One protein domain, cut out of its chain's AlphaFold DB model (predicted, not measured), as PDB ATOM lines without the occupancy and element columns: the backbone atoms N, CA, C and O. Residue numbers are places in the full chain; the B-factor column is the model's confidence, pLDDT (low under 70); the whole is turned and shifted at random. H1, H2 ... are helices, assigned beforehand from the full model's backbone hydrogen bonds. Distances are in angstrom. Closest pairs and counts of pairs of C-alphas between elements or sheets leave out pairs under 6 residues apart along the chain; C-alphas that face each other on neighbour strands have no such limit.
ATOM      1  N   LEU A   8     284.026 192.612 241.348       60.97
ATOM      2  CA  LEU A   8     285.481 192.618 241.205       60.97
ATOM      3  C   LEU A   8     285.944 193.865 240.439       60.97
ATOM      4  O   LEU A   8     285.570 194.086 239.279       60.97
ATOM      5  N   LEU A   9     286.822 194.654 241.071       60.69
ATOM      6  CA  LEU A   9     287.580 195.727 240.414       60.69
ATOM      7  C   LEU A   9     288.238 195.180 239.130       60.69
ATOM      8  O   LEU A   9     288.821 194.095 239.176       60.69
ATOM      9  N   PRO A  10     288.226 195.914 237.997       65.94
ATOM     10  CA  PRO A  10     288.704 195.407 236.704       65.94
ATOM     11  C   PRO A  10     290.118 194.804 236.710       65.94
ATOM     12  O   PRO A  10     290.420 193.951 235.880       65.94
ATOM     13  N   ARG A  11     290.977 195.228 237.648       64.56
ATOM     14  CA  ARG A  11     292.346 194.716 237.808       64.56
ATOM     15  C   ARG A  11     292.411 193.324 238.446       64.56
ATOM     16  O   ARG A  11     293.303 192.568 238.093       64.56
ATOM     17  N   HIS A  12     291.464 192.967 239.314       64.62
ATOM     18  CA  HIS A  12     291.435 191.672 240.012       64.62
ATOM     19  C   HIS A  12     290.762 190.567 239.193       64.62
ATOM     20  O   HIS A  12     290.890 189.394 239.510       64.62
ATOM     21  N   ARG A  13     290.082 190.916 238.093       63.88
ATOM     22  CA  ARG A  13     289.424 189.939 237.206       63.88
ATOM     23  C   ARG A  13     290.397 189.031 236.444       63.88
ATOM     24  O   ARG A  13     289.953 188.065 235.839       63.88
ATOM     25  N   LYS A  14     291.688 189.377 236.406       63.97
ATOM     26  CA  LYS A  14     292.742 188.632 235.693       63.97
ATOM     27  C   LYS A  14     293.793 188.030 236.631       63.97
ATOM     28  O   LYS A  14     294.770 187.476 236.141       63.97
ATOM     29  N   ASP A  15     293.624 188.192 237.940       65.19
ATOM     30  CA  ASP A  15     294.560 187.695 238.943       65.19
ATOM     31  C   ASP A  15     293.996 186.411 239.555       65.19
ATOM     32  O   ASP A  15     292.996 186.443 240.276       65.19
ATOM     33  N   GLU A  16     294.619 185.276 239.233       61.16
ATOM     34  CA  GLU A  16     294.221 183.955 239.735       61.16
ATOM     35  C   GLU A  16     294.298 183.870 241.267       61.16
ATOM     36  O   GLU A  16     293.540 183.113 241.864       61.16
ATOM     37  N   GLY A  17     295.138 184.687 241.919       65.88
ATOM     38  CA  GLY A  17     295.249 184.725 243.380       65.88
ATOM     39  C   GLY A  17     294.104 185.458 244.086       65.88
ATOM     40  O   GLY A  17     293.982 185.363 245.305       65.88
ATOM     41  N   TYR A  18     293.273 186.192 243.339       60.44
ATOM     42  CA  TYR A  18     292.139 186.960 243.867       60.44
ATOM     43  C   TYR A  18     290.784 186.315 243.595       60.44
ATOM     44  O   TYR A  18     289.764 186.832 244.061       60.44
ATOM     45  N   PHE A  19     290.750 185.218 242.835       61.03
ATOM     46  CA  PHE A  19     289.508 184.503 242.611       61.03
ATOM     47  C   PHE A  19     289.136 183.771 243.907       61.03
ATOM     48  O   PHE A  19     289.907 182.934 244.369       61.03
ATOM     49  N   PRO A  20     288.003 184.099 244.547       64.88
ATOM     50  CA  PRO A  20     287.621 183.428 245.778       64.88
ATOM     51  C   PRO A  20     287.355 181.949 245.490       64.88
ATOM     52  O   PRO A  20     286.538 181.621 244.627       64.88
ATOM     53  N   ASP A  21     288.010 181.062 246.244       60.38
ATOM     54  CA  ASP A  21     287.800 179.612 246.138       60.38
ATOM     55  C   ASP A  21     286.324 179.243 246.343       60.38
ATOM     56  O   ASP A  21     285.820 178.303 245.725       60.38
ATOM     57  N   TRP A  22     285.615 180.014 247.180       59.28
ATOM     58  CA  TRP A  22     284.190 179.872 247.459       59.28
ATOM     59  C   TRP A  22     283.470 181.211 247.330       59.28
ATOM     60  O   TRP A  22     283.825 182.184 247.994       59.28
ATOM     61  N   ILE A  23     282.406 181.235 246.530       65.44
ATOM     62  CA  ILE A  23     281.454 182.343 246.503       65.44
ATOM     63  C   ILE A  23     280.163 181.863 247.163       65.44
ATOM     64  O   ILE A  23     279.570 180.870 246.739       65.44
ATOM     65  N   TYR A  24     279.761 182.539 248.237       58.75
ATOM     66  CA  TYR A  24     278.555 182.206 248.986       58.75
ATOM     67  C   TYR A  24     277.341 182.859 248.323       58.75
ATOM     68  O   TYR A  24     277.186 184.075 248.382       58.75
ATOM     69  N   TYR A  25     276.470 182.039 247.731       67.12
ATOM     70  CA  TYR A  25     275.143 182.459 247.288       67.12
ATOM     71  C   TYR A  25     274.082 181.620 247.972       67.12
ATOM     72  O   TYR A  25     274.103 180.388 247.888       67.12
ATOM     73  N   ASP A  26     273.113 182.295 248.577       76.62
ATOM     74  CA  ASP A  26     271.898 181.642 249.029       76.62
ATOM     75  C   ASP A  26     270.978 181.432 247.825       76.62
ATOM     76  O   ASP A  26     270.517 182.385 247.198       76.62
ATOM     77  N   ILE A  27     270.711 180.169 247.492       82.94
ATOM     78  CA  ILE A  27     269.750 179.789 246.452       82.94
ATOM     79  C   ILE A  27     268.650 178.943 247.102       82.94
ATOM     80  O   ILE A  27     268.954 177.923 247.732       82.94
ATOM     81  N   PRO A  28     267.363 179.307 246.944       90.00
ATOM     82  CA  PRO A  28     266.265 178.502 247.454       90.00
ATOM     83  C   PRO A  28     266.306 177.076 246.894       90.00
ATOM     84  O   PRO A  28     266.342 176.861 245.682       90.00
ATOM     85  N   VAL A  29     266.204 176.070 247.769       88.19
ATOM     86  CA  VAL A  29     266.217 174.645 247.373       88.19
ATOM     87  C   VAL A  29     265.149 174.334 246.316       88.19
ATOM     88  O   VAL A  29     265.349 173.481 245.455       88.19
ATOM     89  N   ILE A  30     264.019 175.047 246.338       90.00
ATOM     90  CA  ILE A  30     262.951 174.897 245.345       90.00
ATOM     91  C   ILE A  30     263.393 175.297 243.930       90.00
ATOM     92  O   ILE A  30     263.017 174.629 242.970       90.00
ATOM     93  N   GLU A  31     264.214 176.337 243.790       89.81
ATOM     94  CA  GLU A  31     264.737 176.784 242.496       89.81
ATOM     95  C   GLU A  31     265.735 175.773 241.943       89.81
ATOM     96  O   GLU A  31     265.638 175.389 240.778       89.81
ATOM     97  N   VAL A  32     266.608 175.242 242.806       90.19
ATOM     98  CA  VAL A  32     267.531 174.153 242.454       90.19
ATOM     99  C   VAL A  32     266.757 172.932 241.951       90.19
ATOM    100  O   VAL A  32     267.089 172.371 240.910       90.19
ATOM    101  N   ARG A  33     265.678 172.545 242.643       92.19
ATOM    102  CA  ARG A  33     264.816 171.431 242.220       92.19
ATOM    103  C   ARG A  33     264.160 171.679 240.861       92.19
ATOM    104  O   ARG A  33     264.143 170.780 240.024       92.19
ATOM    105  N   ARG A  34     263.638 172.889 240.627       90.44
ATOM    106  CA  ARG A  34     263.036 173.272 239.338       90.44
ATOM    107  C   ARG A  34     264.055 173.214 238.206       90.44
ATOM    108  O   ARG A  34     263.732 172.682 237.149       90.44
ATOM    109  N   LEU A  35     265.268 173.714 238.437       89.25
ATOM    110  CA  LEU A  35     266.331 173.707 237.438       89.25
ATOM    111  C   LEU A  35     266.780 172.282 237.095       89.25
ATOM    112  O   LEU A  35     266.893 171.956 235.919       89.25
ATOM    113  N   ILE A  36     266.962 171.420 238.101       90.25
ATOM    114  CA  ILE A  36     267.300 170.001 237.897       90.25
ATOM    115  C   ILE A  36     266.237 169.312 237.033       90.25
ATOM    116  O   ILE A  36     266.580 168.662 236.051       90.25
ATOM    117  N   ASN A  37     264.952 169.510 237.344       88.50
ATOM    118  CA  ASN A  37     263.859 168.928 236.561       88.50
ATOM    119  C   ASN A  37     263.791 169.488 235.133       88.50
ATOM    120  O   ASN A  37     263.462 168.751 234.208       88.50
ATOM    121  N   ALA A  38     264.072 170.779 234.937       87.75
ATOM    122  CA  ALA A  38     264.091 171.379 233.607       87.75
ATOM    123  C   ALA A  38     265.234 170.807 232.751       87.75
ATOM    124  O   ALA A  38     265.012 170.497 231.583       87.75
ATOM    125  N   ILE A  39     266.422 170.612 233.342       86.94
ATOM    126  CA  ILE A  39     267.565 169.958 232.682       86.94
ATOM    127  C   ILE A  39     267.216 168.508 232.328       86.94
ATOM    128  O   ILE A  39     267.399 168.104 231.185       86.94
ATOM    129  N   ASP A  40     266.669 167.743 233.277       84.31
ATOM    130  CA  ASP A  40     266.332 166.326 233.077       84.31
ATOM    131  C   ASP A  40     265.274 166.110 231.974       84.31
ATOM    132  O   ASP A  40     265.278 165.069 231.321       84.31
ATOM    133  N   ASN A  41     264.399 167.096 231.737       83.25
ATOM    134  CA  ASN A  41     263.346 167.053 230.715       83.25
ATOM    135  C   ASN A  41     263.693 167.818 229.423       83.25
ATOM    136  O   ASN A  41     262.802 168.052 228.605       83.25
ATOM    137  N   ASN A  42     264.949 168.240 229.227       82.00
ATOM    138  CA  ASN A  42     265.394 169.035 228.070       82.00
ATOM    139  C   ASN A  42     264.585 170.339 227.848       82.00
ATOM    140  O   ASN A  42     264.366 170.757 226.714       82.00
ATOM    141  N   GLN A  43     264.133 170.994 228.923       80.94
ATOM    142  CA  GLN A  43     263.344 172.241 228.893       80.94
ATOM    143  C   GLN A  43     264.194 173.503 229.134       80.94
ATOM    144  O   GLN A  43     263.679 174.543 229.543       80.94
ATOM    145  N   THR A  44     265.506 173.415 228.937       80.75
ATOM    146  CA  THR A  44     266.462 174.498 229.206       80.75
ATOM    147  C   THR A  44     267.201 174.903 227.944       80.75
ATOM    148  O   THR A  44     267.602 174.039 227.174       80.75
ATOM    149  N   GLU A  45     267.487 176.194 227.802       77.00
ATOM    150  CA  GLU A  45     268.254 176.771 226.685       77.00
ATOM    151  C   GLU A  45     269.777 176.577 226.816       77.00
ATOM    152  O   GLU A  45     270.540 177.291 226.174       77.00
ATOM    153  N   PHE A  46     270.258 175.663 227.670       77.25
ATOM    154  CA  PHE A  46     271.697 175.420 227.781       77.25
ATOM    155  C   PHE A  46     272.248 174.964 226.426       77.25
ATOM    156  O   PHE A  46     271.859 173.906 225.926       77.25
ATOM    157  N   ASP A  47     273.163 175.751 225.860       68.12
ATOM    158  CA  ASP A  47     273.910 175.365 224.669       68.12
ATOM    159  C   ASP A  47     274.608 174.020 224.905       68.12
ATOM    160  O   ASP A  47     275.091 173.726 226.002       68.12
ATOM    161  N   SER A  48     274.647 173.172 223.877       70.19
ATOM    162  CA  SER A  48     275.258 171.848 223.993       70.19
ATOM    163  C   SER A  48     276.756 171.970 224.325       70.19
ATOM    164  O   SER A  48     277.474 172.658 223.593       70.19
ATOM    165  N   PRO A  49     277.270 171.250 225.344       71.25
ATOM    166  CA  PRO A  49     276.616 170.162 226.079       71.25
ATOM    167  C   PRO A  49     275.795 170.617 227.298       71.25
ATOM    168  O   PRO A  49     276.212 171.478 228.070       71.25
ATOM    169  N   SER A  50     274.665 169.943 227.531       75.19
ATOM    170  CA  SER A  50     273.837 170.160 228.722       75.19
ATOM    171  C   SER A  50     274.619 169.906 230.024       75.19
ATOM    172  O   SER A  50     275.440 168.982 230.082       75.19
ATOM    173  N   PRO A  51     274.351 170.668 231.100       82.38
ATOM    174  CA  PRO A  51     275.037 170.492 232.375       82.38
ATOM    175  C   PRO A  51     274.822 169.101 232.982       82.38
ATOM    176  O   PRO A  51     273.707 168.582 233.021       82.38
ATOM    177  N   ILE A  52     275.889 168.518 233.537       81.38
ATOM    178  CA  ILE A  52     275.824 167.238 234.253       81.38
ATOM    179  C   ILE A  52     275.503 167.490 235.729       81.38
ATOM    180  O   ILE A  52     276.220 168.197 236.435       81.38
ATOM    181  N   ILE A  53     274.448 166.843 236.221       87.62
ATOM    182  CA  ILE A  53     274.000 166.961 237.612       87.62
ATOM    183  C   ILE A  53     274.590 165.815 238.437       87.62
ATOM    184  O   ILE A  53     274.194 164.654 238.289       87.62
ATOM    185  N   TYR A  54     275.520 166.141 239.336       88.25
ATOM    186  CA  TYR A  54     276.169 165.158 240.204       88.25
ATOM    187  C   TYR A  54     275.199 164.482 241.184       88.25
ATOM    188  O   TYR A  54     274.310 165.104 241.766       88.25
ATOM    189  N   GLU A  55     275.464 163.205 241.469       86.44
ATOM    190  CA  GLU A  55     274.671 162.380 242.392       86.44
ATOM    191  C   GLU A  55     274.580 162.971 243.803       86.44
ATOM    192  O   GLU A  55     273.554 162.873 244.474       86.44
ATOM    193  N   LYS A  56     275.663 163.614 244.252       91.25
ATOM    194  CA  LYS A  56     275.719 164.263 245.562       91.25
ATOM    195  C   LYS A  56     274.650 165.352 245.682       91.25
ATOM    196  O   LYS A  56     273.976 165.410 246.704       91.25
ATOM    197  N   LEU A  57     274.448 166.158 244.635       89.69
ATOM    198  CA  LEU A  57     273.420 167.199 244.617       89.69
ATOM    199  C   LEU A  57     272.016 166.586 244.637       89.69
ATOM    200  O   LEU A  57     271.186 166.993 245.442       89.69
ATOM    201  N   ARG A  58     271.780 165.553 243.821       89.38
ATOM    202  CA  ARG A  58     270.502 164.822 243.762       89.38
ATOM    203  C   ARG A  58     270.071 164.272 245.119       89.38
ATOM    204  O   ARG A  58     268.928 164.470 245.527       89.38
ATOM    205  N   LYS A  59     271.006 163.657 245.850       91.81
ATOM    206  CA  LYS A  59     270.771 163.150 247.212       91.81
ATOM    207  C   LYS A  59     270.457 164.268 248.206       91.81
ATOM    208  O   LYS A  59     269.577 164.089 249.038       91.81
ATOM    209  N   LEU A  60     271.132 165.417 248.101       91.19
ATOM    210  CA  LEU A  60     270.883 166.571 248.974       91.19
ATOM    211  C   LEU A  60     269.483 167.165 248.773       91.19
ATOM    212  O   LEU A  60     268.817 167.501 249.747       91.19
ATOM    213  N   VAL A  61     269.018 167.277 247.525       91.25
ATOM    214  CA  VAL A  61     267.696 167.858 247.222       91.25
ATOM    215  C   VAL A  61     266.563 166.832 247.162       91.25
ATOM    216  O   VAL A  61     265.408 167.232 247.004       91.25
ATOM    217  N   ASN A  62     266.869 165.543 247.333       90.62
ATOM    218  CA  ASN A  62     265.949 164.409 247.249       90.62
ATOM    219  C   ASN A  62     265.235 164.283 245.883       90.62
ATOM    220  O   ASN A  62     264.019 164.101 245.832       90.62
ATOM    221  N   ILE A  63     265.985 164.410 244.779       86.44
ATOM    222  CA  ILE A  63     265.497 164.178 243.406       86.44
ATOM    223  C   ILE A  63     266.168 162.915 242.840       86.44
ATOM    224  O   ILE A  63     267.398 162.884 242.764       86.44
ATOM    225  N   PRO A  64     265.415 161.879 242.423       82.88
ATOM    226  CA  PRO A  64     265.991 160.688 241.799       82.88
ATOM    227  C   PRO A  64     266.573 161.004 240.414       82.88
ATOM    228  O   PRO A  64     266.261 162.025 239.804       82.88
ATOM    229  N   ARG A  65     267.438 160.128 239.887       79.31
ATOM    230  CA  ARG A  65     267.817 160.228 238.470       79.31
ATOM    231  C   ARG A  65     266.585 159.987 237.593       79.31
ATOM    232  O   ARG A  65     265.817 159.079 237.920       79.31
ATOM    233  N   PRO A  66     266.433 160.716 236.474       74.25
ATOM    234  CA  PRO A  66     265.444 160.351 235.476       74.25
ATOM    235  C   PRO A  66     265.783 158.942 234.986       74.25
ATOM    236  O   PRO A  66     266.914 158.651 234.578       74.25
ATOM    237  N   VAL A  67     264.821 158.033 235.102       66.62
ATOM    238  CA  VAL A  67     264.935 156.714 234.488       66.62
ATOM    239  C   VAL A  67     264.890 156.962 232.987       66.62
ATOM    240  O   VAL A  67     263.992 157.639 232.501       66.62
ATOM    241  N   ASN A  68     265.887 156.479 232.249       64.06
ATOM    242  CA  ASN A  68     265.883 156.589 230.796       64.06
ATOM    243  C   ASN A  68     264.823 155.619 230.250       64.06
ATOM    244  O   ASN A  68     265.130 154.464 229.948       64.06
TER     245      ASN A  68
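What this domain is: This is residues 8 to 68 of the 175 residues of an uncharacterized protein of Glomus cerebriforme (UniProt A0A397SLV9). With little regular structure, the model shows a long arm, of which residues 9 to 17 and 20 to 28 stick out, leading to a small loose head of two helices, H1 and H2, joined by the long loop 41 to 54. The 61 printed residues have two named helices, H1 then H2, and no named strand; the class is all helix, with 19 residues in named elements. The whole is only just loose, close to extended, with a radius of gyration of the C-alphas of 15.7 A, and spans 46 by 26 by 17 A.

How they stand to each other: H1, residues 29 to 40, and H2, residues 55 to 61, form a helical hairpin. They only just touch, with 3 pairs of C-alphas within 8 A, H1 with residues 29 to 33 alone; the closest C-alphas, of Arg 33 and Val 61, are 6.8 A apart. They run opposite ways at a steep tilt of 44 degrees. In H1 and H2 every O i to N i+4 pair is within hydrogen-bond range.

Where its parts are: H1 begins at C-alpha 29 (266.217, 174.645, 247.373) and is 16.5 A long. H2 is 10.1 A long and ends at C-alpha 61 (267.696, 167.858, 247.222).

The domain as a whole: The C-alphas farthest apart, of Arg 11 and Val 67, are 47.0 A apart. The printed part has no cut, and the link from H1 to H2 is long. pLDDT is under 70 at residues 8 to 25, 47 and 67 to 68.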